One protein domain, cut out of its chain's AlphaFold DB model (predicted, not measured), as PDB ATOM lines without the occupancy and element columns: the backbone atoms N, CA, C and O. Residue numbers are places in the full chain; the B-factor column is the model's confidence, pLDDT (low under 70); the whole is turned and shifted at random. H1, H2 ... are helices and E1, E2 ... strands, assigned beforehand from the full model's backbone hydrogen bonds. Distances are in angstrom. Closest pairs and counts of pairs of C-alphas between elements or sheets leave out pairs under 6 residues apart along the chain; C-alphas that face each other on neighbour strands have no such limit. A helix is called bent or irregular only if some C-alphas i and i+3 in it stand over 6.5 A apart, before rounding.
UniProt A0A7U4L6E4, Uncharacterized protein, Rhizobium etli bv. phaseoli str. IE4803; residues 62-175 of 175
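This is residues 62 to 175 of the 175 residues of an uncharacterized protein of Rhizobium etli bv. phaseoli str. IE4803 (UniProt A0A7U4L6E4). What does the model look like? A nearly flat wall of six antiparallel strands has two helices on one side: H2 packs over the E6 end of the sheet, and H1 only grazes the sheet with its residues 132 to 139. What makes it up? The printed part has 114 residues with two named helices and six named strands, along the chain E1 E2 E3 E4 E5 H1 E6 H2, of mixed class; the sheet's order is E5 E4 E3 E2 E1 E6. How large is it? It is compact, with a radius of gyration of the C-alphas of 13.4 A and spans of 39 by 31 by 25 A.

Where are the first five strands? E1 is residues 66 to 71, from C-alpha 66 at (7.690, -9.327, 51.156), and E2 is residues 85 to 90, each 16.4 A long. E3 is residues 98 to 104, 20.2 A, E4 residues 108 to 113, 17.5 A, and E5 residues 117 to 120. What follows? H1 is residues 132 to 146, 20.0 A, and irregular, with C-alphas 133 and 136 7.6 A apart. E6 is residues 156 to 159, and H2 is residues 163 to 174, 17.2 A, ending with C-alpha 174 at (-3.204, 2.615, 55.141).

How do the strands pair? E1 to E5 form a meander, each strand the antiparallel neighbour of the one before; within hydrogen-bond range are N 68 and O 88, 2.8 A, N 87 and O 101, 2.7 A, N 102 and O 110, 2.8 A, and N 111 and O 119, 2.8 A. E6, an edge strand like E5, is antiparallel to E1, with N 158 and O 67 at 2.8 A. Where is H2? It is on the sheet at a height of 8.7 A, over E6 and slantwise to it at 39 degrees on the local plane, making two layers, a helix on one face of a sheet; the closest C-alphas of H2 and E6, Ala 166 and Val 159, are 5.7 A apart. How do the helices stand? H1 with residues 135 to 136 alone touches H2, the same way at a steep tilt of 43 degrees, closest at the C-alphas of Pro 136 and Leu 173, 5.4 A. Every O i to N i+4 pair is within hydrogen-bond range in H2, and 9 of 11 in H1.

What are its extremes? The two C-alphas farthest apart, those of Glu 62 and Asp 106, are 39.5 A apart. Is it continuous? The printed part has no cut, and the links E1 to E2 and E5 to H1 are long. Where is confidence low? Residues 62 and 80 are under 70, while the mean pLDDT of the printed part is 88.4.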
ATOM      1  N   GLU A  62      19.681 -11.281  56.954       69.62
ATOM      2  CA  GLU A  62      18.471 -12.105  56.951       69.62
ATOM      3  C   GLU A  62      17.923 -12.212  55.523       69.62
ATOM      4  O   GLU A  62      17.682 -11.207  54.856       69.62
ATOM      5  N   ASP A  63      17.700 -13.442  55.057       73.38
ATOM      6  CA  ASP A  63      16.960 -13.692  53.822       73.38
ATOM      7  C   ASP A  63      15.467 -13.447  54.085       73.38
ATOM      8  O   ASP A  63      14.836 -14.131  54.902       73.38
ATOM      9  N   TRP A  64      14.905 -12.427  53.443       82.50
ATOM     10  CA  TRP A  64      13.507 -12.046  53.597       82.50
ATOM     11  C   TRP A  64      12.907 -11.660  52.254       82.50
ATOM     12  O   TRP A  64      13.556 -11.038  51.435       82.50
ATOM     13  N   ASP A  65      11.626 -11.954  52.066       87.25
ATOM     14  CA  ASP A  65      10.849 -11.450  50.938       87.25
ATOM     15  C   ASP A  65       9.490 -10.979  51.451       87.25
ATOM     16  O   ASP A  65       8.873 -11.593  52.335       87.25
ATOM     17  N   ILE A  66       9.015  -9.874  50.884       90.62
ATOM     18  CA  ILE A  66       7.690  -9.327  51.156       90.62
ATOM     19  C   ILE A  66       6.863  -9.426  49.889       90.62
ATOM     20  O   ILE A  66       7.191  -8.822  48.868       90.62
ATOM     21  N   HIS A  67       5.743 -10.129  49.981       92.81
ATOM     22  CA  HIS A  67       4.736 -10.170  48.935       92.81
ATOM     23  C   HIS A  67       3.464  -9.495  49.420       92.81
ATOM     24  O   HIS A  67       2.891  -9.886  50.434       92.81
ATOM     25  N   ILE A  68       3.004  -8.512  48.659       94.31
ATOM     26  CA  ILE A  68       1.748  -7.811  48.883       94.31
ATOM     27  C   ILE A  68       0.891  -8.053  47.650       94.31
ATOM     28  O   ILE A  68       1.309  -7.728  46.542       94.31
ATOM     29  N   ALA A  69      -0.297  -8.620  47.824       94.88
ATOM     30  CA  ALA A  69      -1.279  -8.789  46.761       94.88
ATOM     31  C   ALA A  69      -2.574  -8.076  47.149       94.88
ATOM     32  O   ALA A  69      -3.226  -8.467  48.112       94.88
ATOM     33  N   ILE A  70      -2.952  -7.044  46.394       94.94
ATOM     34  CA  ILE A  70      -4.136  -6.223  46.661       94.94
ATOM     35  C   ILE A  70      -5.146  -6.447  45.533       94.94
ATOM     36  O   ILE A  70      -4.883  -6.055  44.387       94.94
ATOM     37  N   PRO A  71      -6.265  -7.143  45.792       94.50
ATOM     38  CA  PRO A  71      -7.254  -7.424  44.763       94.50
ATOM     39  C   PRO A  71      -7.985  -6.145  44.355       94.50
ATOM     40  O   PRO A  71      -8.084  -5.185  45.115       94.50
ATOM     41  N   LEU A  72      -8.533  -6.123  43.145       93.38
ATOM     42  CA  LEU A  72      -9.477  -5.087  42.745       93.38
ATOM     43  C   LEU A  72     -10.743  -5.214  43.599       93.38
ATOM     44  O   LEU A  72     -11.218  -6.337  43.812       93.38
ATOM     45  N   ARG A  73     -11.322  -4.094  44.039       91.00
ATOM     46  CA  ARG A  73     -12.551  -4.103  44.840       91.00
ATOM     47  C   ARG A  73     -13.660  -4.904  44.154       91.00
ATOM     48  O   ARG A  73     -13.941  -4.726  42.970       91.00
ATOM     49  N   GLY A  74     -14.275  -5.814  44.911       87.00
ATOM     50  CA  GLY A  74     -15.312  -6.729  44.417       87.00
ATOM     51  C   GLY A  74     -14.796  -8.014  43.753       87.00
ATOM     52  O   GLY A  74     -15.606  -8.840  43.329       87.00
ATOM     53  N   THR A  75     -13.478  -8.223  43.673       86.75
ATOM     54  CA  THR A  75     -12.903  -9.495  43.207       86.75
ATOM     55  C   THR A  75     -13.156 -10.594  44.234       86.75
ATOM     56  O   THR A  75     -12.847 -10.435  45.410       86.75
ATOM     57  N   LYS A  76     -13.717 -11.721  43.782       79.75
ATOM     58  CA  LYS A  76     -14.025 -12.880  44.637       79.75
ATOM     59  C   LYS A  76     -12.894 -13.906  44.702       79.75
ATOM     60  O   LYS A  76     -12.853 -14.707  45.630       79.75
ATOM     61  N   ASP A  77     -12.006 -13.897  43.710       79.88
ATOM     62  CA  ASP A  77     -10.875 -14.817  43.646       79.88
ATOM     63  C   ASP A  77      -9.824 -14.473  44.700       79.88
ATOM     64  O   ASP A  77      -9.585 -13.306  45.010       79.88
ATOM     65  N   HIS A  78      -9.133 -15.499  45.200       73.81
ATOM     66  CA  HIS A  78      -8.032 -15.302  46.135       73.81
ATOM     67  C   HIS A  78      -6.920 -14.440  45.488       73.81
ATOM     68  O   HIS A  78      -6.488 -14.769  44.375       73.81
ATOM     69  N   PRO A  79      -6.378 -13.402  46.167       74.19
ATOM     70  CA  PRO A  79      -5.438 -12.432  45.580       74.19
ATOM     71  C   PRO A  79      -4.224 -13.052  44.871       74.19
ATOM     72  O   PRO A  79      -3.772 -12.568  43.835       74.19
ATOM     73  N   LEU A  80      -3.720 -14.179  45.380       68.31
ATOM     74  CA  LEU A  80      -2.628 -14.925  44.745       68.31
ATOM     75  C   LEU A  80      -2.907 -15.373  43.307       68.31
ATOM     76  O   LEU A  80      -2.019 -15.256  42.466       68.31
ATOM     77  N   ILE A  81      -4.107 -15.874  43.019       73.25
ATOM     78  CA  ILE A  81      -4.477 -16.418  41.700       73.25
ATOM     79  C   ILE A  81      -5.347 -15.452  40.895       73.25
ATOM     80  O   ILE A  81      -5.578 -15.668  39.705       73.25
ATOM     81  N   ALA A  82      -5.813 -14.376  41.532       75.56
ATOM     82  CA  ALA A  82      -6.676 -13.391  40.914       75.56
ATOM     83  C   ALA A  82      -6.008 -12.757  39.686       75.56
ATOM     84  O   ALA A  82      -4.821 -12.407  39.682       75.56
ATOM     85  N   LYS A  83      -6.811 -12.582  38.632       82.12
ATOM     86  CA  LYS A  83      -6.445 -11.811  37.436       82.12
ATOM     87  C   LYS A  83      -6.679 -10.316  37.596       82.12
ATOM     88  O   LYS A  83      -6.289  -9.603  36.690       82.12
ATOM     89  N   ASN A  84      -7.337  -9.880  38.670       91.62
ATOM     90  CA  ASN A  84      -7.696  -8.491  38.951       91.62
ATOM     91  C   ASN A  84      -7.022  -8.069  40.251       91.62
ATOM     92  O   ASN A  84      -7.650  -8.038  41.305       91.62
ATOM     93  N   VAL A  85      -5.714  -7.862  40.201       93.38
ATOM     94  CA  VAL A  85      -4.901  -7.675  41.406       93.38
ATOM     95  C   VAL A  85      -3.636  -6.914  41.049       93.38
ATOM     96  O   VAL A  85      -3.076  -7.074  39.958       93.38
ATOM     97  N   VAL A  86      -3.181  -6.090  41.980       95.50
ATOM     98  CA  VAL A  86      -1.837  -5.523  41.966       95.50
ATOM     99  C   VAL A  86      -0.970  -6.284  42.960       95.50
ATOM    100  O   VAL A  86      -1.399  -6.593  44.070       95.50
ATOM    101  N   ARG A  87       0.242  -6.640  42.542       95.44
ATOM    102  CA  ARG A  87       1.220  -7.357  43.350       95.44
ATOM    103  C   ARG A  87       2.489  -6.533  43.453       95.44
ATOM    104  O   ARG A  87       3.067  -6.179  42.428       95.44
ATOM    105  N   LEU A  88       2.930  -6.288  44.676       95.62
ATOM    106  CA  LEU A  88       4.221  -5.692  44.980       95.62
ATOM    107  C   LEU A  88       5.084  -6.743  45.679       95.62
ATOM    108  O   LEU A  88       4.683  -7.323  46.687       95.62
ATOM    109  N   HIS A  89       6.254  -6.998  45.115       93.06
ATOM    110  CA  HIS A  89       7.278  -7.867  45.675       93.06
ATOM    111  C   HIS A  89       8.464  -6.994  46.091       93.06
ATOM    112  O   HIS A  89       8.920  -6.192  45.282       93.06
ATOM    113  N   ILE A  90       8.942  -7.128  47.327       91.50
ATOM    114  CA  ILE A  90      10.092  -6.393  47.874       91.50
ATOM    115  C   ILE A  90      11.101  -7.405  48.416       91.50
ATOM    116  O   ILE A  90      10.696  -8.332  49.119       91.50
ATOM    117  N   ARG A  91      12.384  -7.207  48.102       87.00
ATOM    118  CA  ARG A  91      13.494  -8.117  48.419       87.00
ATOM    119  C   ARG A  91      14.702  -7.341  48.974       87.00
ATOM    120  O   ARG A  91      14.818  -6.143  48.694       87.00
ATOM    121  N   PRO A  92      15.632  -7.993  49.693       81.44
ATOM    122  CA  PRO A  92      16.881  -7.397  50.169       81.44
ATOM    123  C   PRO A  92      17.905  -7.170  49.052       81.44
ATOM    124  O   PRO A  92      18.894  -6.474  49.275       81.44
ATOM    125  N   ASP A  93      17.690  -7.748  47.865       82.50
ATOM    126  CA  ASP A  93      18.607  -7.641  46.731       82.50
ATOM    127  C   ASP A  93      18.802  -6.164  46.317       82.50
ATOM    128  O   ASP A  93      17.855  -5.529  45.840       82.50
ATOM    129  N   PRO A  94      20.016  -5.591  46.455       77.25
ATOM    130  CA  PRO A  94      20.279  -4.196  46.105       77.25
ATOM    131  C   PRO A  94      20.163  -3.920  44.602       77.25
ATOM    132  O   PRO A  94      19.982  -2.767  44.206       77.25
ATOM    133  N   ASP A  95      20.273  -4.957  43.774       79.94
ATOM    134  CA  ASP A  95      20.116  -4.875  42.335       79.94
ATOM    135  C   ASP A  95      18.668  -5.117  41.897       79.94
ATOM    136  O   ASP A  95      18.350  -4.849  40.742       79.94
ATOM    137  N   TRP A  96      17.787  -5.628  42.750       80.19
ATOM    138  CA  TRP A  96      16.390  -5.850  42.387       80.19
ATOM    139  C   TRP A  96      15.482  -5.739  43.608       80.19
ATOM    140  O   TRP A  96      14.857  -6.701  44.056       80.19
ATOM    141  N   GLN A  97      15.399  -4.520  44.134       86.88
ATOM    142  CA  GLN A  97      14.786  -4.273  45.438       86.88
ATOM    143  C   GLN A  97      13.271  -4.461  45.432       86.88
ATOM    144  O   GLN A  97      12.686  -4.821  46.454       86.88
ATOM    145  N   TRP A  98      12.617  -4.177  44.306       92.31
ATOM    146  CA  TRP A  98      11.178  -4.354  44.189       92.31
ATOM    147  C   TRP A  98      10.711  -4.591  42.757       92.31
ATOM    148  O   TRP A  98      11.337  -4.172  41.781       92.31
ATOM    149  N   GLU A  99       9.556  -5.237  42.660       93.81
ATOM    150  CA  GLU A  99       8.822  -5.480  41.428       93.81
ATOM    151  C   GLU A  99       7.326  -5.262  41.668       93.81
ATOM    152  O   GLU A  99       6.726  -5.855  42.564       93.81
ATOM    153  N   LEU A 100       6.727  -4.403  40.852       95.50
ATOM    154  CA  LEU A 100       5.317  -4.067  40.857       95.50
ATOM    155  C   LEU A 100       4.675  -4.623  39.592       95.50
ATOM    156  O   LEU A 100       5.049  -4.269  38.477       95.50
ATOM    157  N   THR A 101       3.673  -5.475  39.757       95.06
ATOM    158  CA  THR A 101       2.908  -6.031  38.643       95.06
ATOM    159  C   THR A 101       1.426  -5.833  38.869       95.06
ATOM    160  O   THR A 101       0.934  -5.887  39.990       95.06
ATOM    161  N   SER A 102       0.675  -5.633  37.798       93.88
ATOM    162  CA  SER A 102      -0.772  -5.724  37.848       93.88
ATOM    163  C   SER A 102      -1.271  -6.435  36.613       93.88
ATOM    164  O   SER A 102      -0.778  -6.235  35.505       93.88
ATOM    165  N   ARG A 103      -2.271  -7.276  36.820       91.75
ATOM    166  CA  ARG A 103      -3.080  -7.823  35.747       91.75
ATOM    167  C   ARG A 103      -4.502  -7.400  36.041       91.75
ATOM    168  O   ARG A 103      -4.913  -7.437  37.203       91.75
ATOM    169  N   ILE A 104      -5.208  -6.974  35.001       90.38
ATOM    170  CA  ILE A 104      -6.636  -6.680  35.052       90.38
ATOM    171  C   ILE A 104      -7.274  -7.377  33.855       90.38
ATOM    172  O   ILE A 104      -6.888  -7.137  32.706       90.38
ATOM    173  N   ALA A 105      -8.226  -8.268  34.133       86.00
ATOM    174  CA  ALA A 105      -8.950  -9.027  33.125       86.00
ATOM    175  C   ALA A 105      -9.494  -8.086  32.041       86.00
ATOM    176  O   ALA A 105     -10.054  -7.030  32.336       86.00
ATOM    177  N   ASP A 106      -9.253  -8.462  30.785       84.81
ATOM    178  CA  ASP A 106      -9.712  -7.767  29.579       84.81
ATOM    179  C   ASP A 106      -9.223  -6.313  29.399       84.81
ATOM    180  O   ASP A 106      -9.576  -5.671  28.410       84.81
ATOM    181  N   ARG A 107      -8.376  -5.790  30.302       87.38
ATOM    182  CA  ARG A 107      -7.748  -4.461  30.173       87.38
ATOM    183  C   ARG A 107      -6.262  -4.514  29.844       87.38
ATOM    184  O   ARG A 107      -5.794  -3.652  29.110       87.38
ATOM    185  N   GLY A 108      -5.534  -5.499  30.367       91.62
ATOM    186  CA  GLY A 108      -4.109  -5.673  30.086       91.62
ATOM    187  C   GLY A 108      -3.262  -5.853  31.338       91.62
ATOM    188  O   GLY A 108      -3.747  -6.273  32.395       91.62
ATOM    189  N   GLU A 109      -1.973  -5.563  31.192       94.06
ATOM    190  CA  GLU A 109      -0.969  -5.796  32.222       94.06
ATOM    191  C   GLU A 109      -0.101  -4.558  32.468       94.06
ATOM    192  O   GLU A 109       0.108  -3.701  31.604       94.06
ATOM    193  N   PHE A 110       0.429  -4.494  33.679       94.88
ATOM    194  CA  PHE A 110       1.421  -3.536  34.126       94.88
ATOM    195  C   PHE A 110       2.567  -4.294  34.792       94.88
ATOM    196  O   PHE A 110       2.333  -5.241  35.544       94.88
ATOM    197  N   SER A 111       3.801  -3.889  34.516       94.62
ATOM    198  CA  SER A 111       4.997  -4.423  35.155       94.62
ATOM    199  C   SER A 111       6.081  -3.355  35.183       94.62
ATOM    200  O   SER A 111       6.501  -2.840  34.141       94.62
ATOM    201  N   GLU A 112       6.544  -3.045  36.385       94.56
ATOM    202  CA  GLU A 112       7.617  -2.108  36.676       94.56
ATOM    203  C   GLU A 112       8.523  -2.709  37.755       94.56
ATOM    204  O   GLU A 112       8.058  -3.399  38.656       94.56
ATOM    205  N   SER A 113       9.822  -2.449  37.676       91.56
ATOM    206  CA  SER A 113      10.753  -2.695  38.774       91.56
ATOM    207  C   SER A 113      11.530  -1.426  39.093       91.56
ATOM    208  O   SER A 113      11.519  -0.454  38.334       91.56
ATOM    209  N   ASP A 114      12.286  -1.482  40.180       85.19
ATOM    210  CA  ASP A 114      13.269  -0.474  40.577       85.19
ATOM    211  C   ASP A 114      14.194   0.020  39.445       85.19
ATOM    212  O   ASP A 114      14.654   1.162  39.471       85.19
ATOM    213  N   LYS A 115      14.467  -0.820  38.443       85.00
ATOM    214  CA  LYS A 115      15.337  -0.511  37.306       85.00
ATOM    215  C   LYS A 115      14.606   0.096  36.115       85.00
ATOM    216  O   LYS A 115      15.199   0.930  35.431       85.00
ATOM    217  N   LYS A 116      13.386  -0.355  35.803       85.69
ATOM    218  CA  LYS A 116      12.651   0.073  34.599       85.69
ATOM    219  C   LYS A 116      11.180  -0.341  34.604       85.69
ATOM    220  O   LYS A 116      10.788  -1.299  35.259       85.69
ATOM    221  N   SER A 117      10.404   0.309  33.739       87.19
ATOM    222  CA  SER A 117       9.079  -0.155  33.320       87.19
ATOM    223  C   SER A 117       9.206  -1.160  32.170       87.19
ATOM    224  O   SER A 117       9.871  -0.879  31.172       87.19
ATOM    225  N   TYR A 118       8.552  -2.315  32.290       87.06
ATOM    226  CA  TYR A 118       8.561  -3.391  31.292       87.06
ATOM    227  C   TYR A 118       7.312  -3.362  30.412       87.06
ATOM    228  O   TYR A 118       7.405  -3.542  29.199       87.06
ATOM    229  N   ARG A 119       6.142  -3.127  31.015       92.88
ATOM    230  CA  ARG A 119       4.846  -3.100  30.328       92.88
ATOM    231  C   ARG A 119       3.888  -2.171  31.061       92.88
ATOM    232  O   ARG A 119       3.877  -2.148  32.286       92.88
ATOM    233  N   ASN A 120       3.084  -1.418  30.317       93.75
ATOM    234  CA  ASN A 120       2.075  -0.532  30.889       93.75
ATOM    235  C   ASN A 120       0.891  -0.377  29.926       93.75
ATOM    236  O   ASN A 120       0.655   0.696  29.372       93.75
ATOM    237  N   ASP A 121       0.158  -1.467  29.712       92.88
ATOM    238  CA  ASP A 121      -1.040  -1.458  28.861       92.88
ATOM    239  C   ASP A 121      -2.207  -0.737  29.557       92.88
ATOM    240  O   ASP A 121      -3.126  -0.237  28.910       92.88
ATOM    241  N   LEU A 122      -2.151  -0.669  30.891       90.50
ATOM    242  CA  LEU A 122      -3.181  -0.093  31.754       90.50
ATOM    243  C   LEU A 122      -3.107   1.440  31.853       90.50
ATOM    244  O   LEU A 122      -4.038   2.061  32.363       90.50
ATOM    245  N   GLY A 123      -2.023   2.056  31.369       90.94
ATOM    246  CA  GLY A 123      -1.810   3.502  31.452       90.94
ATOM    247  C   GLY A 123      -1.647   4.010  32.887       90.94
ATOM    248  O   GLY A 123      -2.029   5.144  33.173       90.94
ATOM    249  N   PHE A 124      -1.120   3.173  33.783       94.25
ATOM    250  CA  PHE A 124      -0.841   3.541  35.168       94.25
ATOM    251  C   PHE A 124       0.303   4.559  35.254       94.25
ATOM    252  O   PHE A 124       1.196   4.545  34.398       94.25
ATOM    253  N   PRO A 125       0.317   5.432  36.280       93.44
ATOM    254  CA  PRO A 125       1.513   6.197  36.604       93.44
ATOM    255  C   PRO A 125       2.681   5.244  36.897       93.44
ATOM    256  O   PRO A 125       2.483   4.109  37.323       93.44
ATOM    257  N   THR A 126       3.909   5.693  36.664       92.88
ATOM    258  CA  THR A 126       5.112   4.948  37.061       92.88
ATOM    259  C   THR A 126       5.463   5.273  38.505       92.88
ATOM    260  O   THR A 126       5.444   6.448  38.875       92.88
ATOM    261  N   LEU A 127       5.836   4.270  39.298       90.62
ATOM    262  CA  LEU A 127       6.351   4.482  40.651       90.62
ATOM    263  C   LEU A 127       7.751   5.116  40.592       90.62
ATOM    264  O   LEU A 127       8.038   6.097  41.279       90.62
ATOM    265  N   GLY A 128       8.602   4.619  39.695       87.06
ATOM    266  CA  GLY A 128       9.947   5.127  39.462       87.06
ATOM    267  C   GLY A 128      10.989   4.624  40.464       87.06
ATOM    268  O   GLY A 128      10.707   4.227  41.598       87.06
ATOM    269  N   ARG A 129      12.253   4.647  40.030       85.94
ATOM    270  CA  ARG A 129      13.394   4.154  40.811       85.94
ATOM    271  C   ARG A 129      13.514   4.874  42.157       85.94
ATOM    272  O   ARG A 129      13.531   6.097  42.212       85.94
ATOM    273  N   GLY A 130      13.675   4.102  43.233       83.31
ATOM    274  CA  GLY A 130      13.893   4.627  44.590       83.31
ATOM    275  C   GLY A 130      12.641   5.160  45.302       83.31
ATOM    276  O   GLY A 130      12.736   5.545  46.470       83.31
ATOM    277  N   ASN A 131      11.474   5.122  44.654       87.38
ATOM    278  CA  ASN A 131      10.221   5.685  45.166       87.38
ATOM    279  C   ASN A 131       9.280   4.645  45.780       87.38
ATOM    280  O   ASN A 131       8.081   4.876  45.861       87.38
ATOM    281  N   LEU A 132       9.806   3.511  46.256       89.25
ATOM    282  CA  LEU A 132       8.985   2.459  46.867       89.25
ATOM    283  C   LEU A 132       8.060   2.995  47.975       89.25
ATOM    284  O   LEU A 132       6.917   2.574  48.073       89.25
ATOM    285  N   HIS A 133       8.536   3.966  48.758       88.88
ATOM    286  CA  HIS A 133       7.776   4.622  49.825       88.88
ATOM    287  C   HIS A 133       6.485   5.308  49.346       88.88
ATOM    288  O   HIS A 133       5.544   5.408  50.125       88.88
ATOM    289  N   ALA A 134       6.424   5.735  48.081       91.31
ATOM    290  CA  ALA A 134       5.268   6.390  47.474       91.31
ATOM    291  C   ALA A 134       4.224   5.394  46.933       91.31
ATOM    292  O   ALA A 134       3.290   5.793  46.245       91.31
ATOM    293  N   PHE A 135       4.369   4.092  47.198       94.06
ATOM    294  CA  PHE A 135       3.424   3.082  46.719       94.06
ATOM    295  C   PHE A 135       1.967   3.297  47.193       94.06
ATOM    296  O   PHE A 135       1.072   3.152  46.356       94.06
ATOM    297  N   PRO A 136       1.676   3.698  48.449       94.19
ATOM    298  CA  PRO A 136       0.305   4.027  48.860       94.19
ATOM    299  C   PRO A 136      -0.280   5.203  48.060       94.19
ATOM    300  O   PRO A 136      -1.394   5.126  47.537       94.19
ATOM    301  N   ASP A 137       0.515   6.254  47.842       94.56
ATOM    302  CA  ASP A 137       0.131   7.383  46.985       94.56
ATOM    303  C   ASP A 137      -0.068   6.970  45.528       94.56
ATOM    304  O   ASP A 137      -0.967   7.468  44.850       94.56
ATOM    305  N   TRP A 138       0.736   6.032  45.035       95.38
ATOM    306  CA  TRP A 138       0.577   5.471  43.702       95.38
ATOM    307  C   TRP A 138      -0.767   4.742  43.551       95.38
ATOM    308  O   TRP A 138      -1.449   4.945  42.546       95.38
ATOM    309  N   LEU A 139      -1.211   3.973  44.557       95.62
ATOM    310  CA  LEU A 139      -2.544   3.347  44.556       95.62
ATOM    311  C   LEU A 139      -3.656   4.403  44.485       95.62
ATOM    312  O   LEU A 139      -4.603   4.258  43.708       95.62
ATOM    313  N   ARG A 140      -3.509   5.494  45.246       94.88
ATOM    314  CA  ARG A 140      -4.417   6.650  45.216       94.88
ATOM    315  C   ARG A 140      -4.498   7.260  43.812       94.88
ATOM    316  O   ARG A 140      -5.589   7.419  43.270       94.88
ATOM    317  N   GLN A 141      -3.349   7.500  43.178       94.94
ATOM    318  CA  GLN A 141      -3.272   8.043  41.818       94.94
ATOM    319  C   GLN A 141      -3.872   7.099  40.770       94.94
ATOM    320  O   GLN A 141      -4.508   7.564  39.828       94.94
ATOM    321  N   VAL A 142      -3.699   5.781  40.904       95.00
ATOM    322  CA  VAL A 142      -4.329   4.799  40.004       95.00
ATOM    323  C   VAL A 142      -5.855   4.859  40.118       95.00
ATOM    324  O   VAL A 142      -6.553   4.849  39.098       95.00
ATOM    325  N   ARG A 143      -6.389   4.987  41.336       94.81
ATOM    326  CA  ARG A 143      -7.828   5.174  41.550       94.81
ATOM    327  C   ARG A 143      -8.329   6.462  40.906       94.81
ATOM    328  O   ARG A 143      -9.316   6.424  40.176       94.81
ATOM    329  N   GLU A 144      -7.654   7.576  41.157       94.56
ATOM    330  CA  GLU A 144      -8.073   8.904  40.696       94.56
ATOM    331  C   GLU A 144      -7.947   9.067  39.176       94.56
ATOM    332  O   GLU A 144      -8.880   9.527  38.520       94.56
ATOM    333  N   ASN A 145      -6.824   8.637  38.596       93.31
ATOM    334  CA  ASN A 145      -6.512   8.879  37.187       93.31
ATOM    335  C   ASN A 145      -7.043   7.784  36.256       93.31
ATOM    336  O   ASN A 145      -7.341   8.058  35.093       93.31
ATOM    337  N   CYS A 146      -7.144   6.542  36.738       90.94
ATOM    338  CA  CYS A 146      -7.513   5.387  35.910       90.94
ATOM    339  C   CYS A 146      -8.879   4.788  36.283       90.94
ATOM    340  O   CYS A 146      -9.379   3.910  35.570       90.94
ATOM    341  N   GLY A 147      -9.487   5.233  37.390       91.06
ATOM    342  CA  GLY A 147     -10.755   4.695  37.890       91.06
ATOM    343  C   GLY A 147     -10.653   3.236  38.343       91.06
ATOM    344  O   GLY A 147     -11.642   2.506  38.265       91.06
ATOM    345  N   ILE A 148      -9.458   2.780  38.734       92.44
ATOM    346  CA  ILE A 148      -9.204   1.412  39.200       92.44
ATOM    347  C   ILE A 148      -8.985   1.452  40.712       92.44
ATOM    348  O   ILE A 148      -7.982   1.979  41.177       92.44
ATOM    349  N   ASP A 149      -9.934   0.902  41.468       94.19
ATOM    350  CA  ASP A 149      -9.915   0.912  42.934       94.19
ATOM    351  C   ASP A 149      -9.486  -0.453  43.493       94.19
ATOM    352  O   ASP A 149     -10.225  -1.440  43.401       94.19
ATOM    353  N   PHE A 150      -8.275  -0.513  44.044       94.19
ATOM    354  CA  PHE A 150      -7.751  -1.700  44.717       94.19
ATOM    355  C   PHE A 150      -8.184  -1.725  46.184       94.19
ATOM    356  O   PHE A 150      -8.162  -0.714  46.881       94.19
ATOM    357  N   ASP A 151      -8.575  -2.902  46.660       93.19
ATOM    358  CA  ASP A 151      -9.123  -3.090  47.995       93.19
ATOM    359  C   ASP A 151      -8.020  -3.417  49.002       93.19
ATOM    360  O   ASP A 151      -7.662  -4.577  49.213       93.19
ATOM    361  N   ILE A 152      -7.455  -2.365  49.598       92.44
ATOM    362  CA  ILE A 152      -6.353  -2.458  50.567       92.44
ATOM    363  C   ILE A 152      -6.743  -3.332  51.769       92.44
ATOM    364  O   ILE A 152      -5.922  -4.109  52.257       92.44
ATOM    365  N   GLU A 153      -8.005  -3.277  52.204       90.50
ATOM    366  CA  GLU A 153      -8.516  -4.081  53.323       90.50
ATOM    367  C   GLU A 153      -8.538  -5.585  53.011       90.50
ATOM    368  O   GLU A 153      -8.402  -6.408  53.914       90.50
ATOM    369  N   ALA A 154      -8.650  -5.952  51.732       90.06
ATOM    370  CA  ALA A 154      -8.622  -7.333  51.259       90.06
ATOM    371  C   ALA A 154      -7.215  -7.791  50.824       90.06
ATOM    372  O   ALA A 154      -7.077  -8.796  50.118       90.06
ATOM    373  N   SER A 155      -6.167  -7.049  51.198       91.38
ATOM    374  CA  SER A 155      -4.793  -7.381  50.826       91.38
ATOM    375  C   SER A 155      -4.277  -8.649  51.519       91.38
ATOM    376  O   SER A 155      -4.494  -8.882  52.707       91.38
ATOM    377  N   ASP A 156      -3.551  -9.476  50.763       91.25
ATOM    378  CA  ASP A 156      -2.755 -10.588  51.289       91.25
ATOM    379  C   ASP A 156      -1.301 -10.120  51.414       91.25
ATOM    380  O   ASP A 156      -0.643  -9.831  50.409       91.25
ATOM    381  N   ILE A 157      -0.815 -10.012  52.653       91.50
ATOM    382  CA  ILE A 157       0.537  -9.549  52.980       91.50
ATOM    383  C   ILE A 157       1.319 -10.712  53.582       91.50
ATOM    384  O   ILE A 157       0.996 -11.221  54.657       91.50
ATOM    385  N   ARG A 158       2.406 -11.095  52.916       89.69
ATOM    386  CA  ARG A 158       3.289 -12.185  53.331       89.69
ATOM    387  C   ARG A 158       4.682 -11.653  53.544       89.69
ATOM    388  O   ARG A 158       5.278 -11.091  52.636       89.69
ATOM    389  N   VAL A 159       5.186 -11.862  54.752       86.44
ATOM    390  CA  VAL A 159       6.503 -11.394  55.183       86.44
ATOM    391  C   VAL A 159       7.227 -12.547  55.871       86.44
ATOM    392  O   VAL A 159       7.394 -12.564  57.093       86.44
ATOM    393  N   GLY A 160       7.535 -13.591  55.095       76.56
ATOM    394  CA  GLY A 160       8.131 -14.832  55.596       76.56
ATOM    395  C   GLY A 160       7.495 -15.334  56.905       76.56
ATOM    396  O   GLY A 160       6.273 -15.434  57.035       76.56
ATOM    397  N   ARG A 161       8.331 -15.625  57.912       71.62
ATOM    398  CA  ARG A 161       7.892 -16.061  59.256       71.62
ATOM    399  C   ARG A 161       7.576 -14.901  60.216       71.62
ATOM    400  O   ARG A 161       7.165 -15.149  61.351       71.62
ATOM    401  N   ARG A 162       7.730 -13.636  59.804       73.06
ATOM    402  CA  ARG A 162       7.655 -12.466  60.697       73.06
ATOM    403  C   ARG A 162       6.314 -11.740  60.602       73.06
ATOM    404  O   ARG A 162       6.165 -10.707  59.955       73.06
ATOM    405  N   ARG A 163       5.334 -12.225  61.371       73.69
ATOM    406  CA  ARG A 163       3.992 -11.610  61.475       73.69
ATOM    407  C   ARG A 163       4.002 -10.148  61.947       73.69
ATOM    408  O   ARG A 163       3.103  -9.396  61.589       73.69
ATOM    409  N   ALA A 164       4.987  -9.737  62.749       80.00
ATOM    410  CA  ALA A 164       5.110  -8.349  63.202       80.00
ATOM    411  C   ALA A 164       5.406  -7.387  62.039       80.00
ATOM    412  O   ALA A 164       4.815  -6.313  61.970       80.00
ATOM    413  N   ALA A 165       6.242  -7.806  61.086       82.00
ATOM    414  CA  ALA A 165       6.557  -7.018  59.900       82.00
ATOM    415  C   ALA A 165       5.337  -6.875  58.974       82.00
ATOM    416  O   ALA A 165       5.088  -5.789  58.461       82.00
ATOM    417  N   ALA A 166       4.493  -7.908  58.858       85.81
ATOM    418  CA  ALA A 166       3.232  -7.808  58.116       85.81
ATOM    419  C   ALA A 166       2.297  -6.710  58.667       85.81
ATOM    420  O   ALA A 166       1.639  -6.022  57.891       85.81
ATOM    421  N   LYS A 167       2.276  -6.485  59.991       86.44
ATOM    422  CA  LYS A 167       1.499  -5.387  60.599       86.44
ATOM    423  C   LYS A 167       2.053  -4.007  60.243       86.44
ATOM    424  O   LYS A 167       1.272  -3.091  60.017       86.44
ATOM    425  N   ILE A 168       3.378  -3.865  60.186       88.50
ATOM    426  CA  ILE A 168       4.032  -2.612  59.778       88.50
ATOM    427  C   ILE A 168       3.684  -2.301  58.321       88.50
ATOM    428  O   ILE A 168       3.247  -1.195  58.025       88.50
ATOM    429  N   VAL A 169       3.786  -3.299  57.439       89.31
ATOM    430  CA  VAL A 169       3.418  -3.165  56.022       89.31
ATOM    431  C   VAL A 169       1.936  -2.815  55.867       89.31
ATOM    432  O   VAL A 169       1.601  -1.920  55.102       89.31
ATOM    433  N   SER A 170       1.046  -3.466  56.619       90.19
ATOM    434  CA  SER A 170      -0.387  -3.153  56.596       90.19
ATOM    435  C   SER A 170      -0.677  -1.715  57.024       90.19
ATOM    436  O   SER A 170      -1.500  -1.061  56.392       90.19
ATOM    437  N   LYS A 171       0.011  -1.211  58.057       89.88
ATOM    438  CA  LYS A 171      -0.120   0.185  58.489       89.88
ATOM    439  C   LYS A 171       0.381   1.148  57.412       89.88
ATOM    440  O   LYS A 171      -0.325   2.084  57.082       89.88
ATOM    441  N   TRP A 172       1.544   0.865  56.832       91.19
ATOM    442  CA  TRP A 172       2.112   1.665  55.748       91.19
ATOM    443  C   TRP A 172       1.189   1.763  54.524       91.19
ATOM    444  O   TRP A 172       1.121   2.813  53.903       91.19
ATOM    445  N   LEU A 173       0.450   0.704  54.178       91.31
ATOM    446  CA  LEU A 173      -0.535   0.756  53.088       91.31
ATOM    447  C   LEU A 173      -1.767   1.614  53.408       91.31
ATOM    448  O   LEU A 173      -2.478   2.000  52.485       91.31
ATOM    449  N   ALA A 174      -2.057   1.837  54.688       87.06
ATOM    450  CA  ALA A 174      -3.204   2.615  55.141       87.06
ATOM    451  C   ALA A 174      -2.888   4.112  55.334       87.06
ATOM    452  O   ALA A 174      -3.824   4.883  55.549       87.06
ATOM    453  N   ASP A 175      -1.608   4.497  55.269       77.12
ATOM    454  CA  ASP A 175      -1.128   5.886  55.332       77.12
ATOM    455  C   ASP A 175      -1.318   6.601  53.969       77.12
ATOM    456  O   ASP A 175      -1.816   7.757  53.949       77.12
TER     457      ASP A 175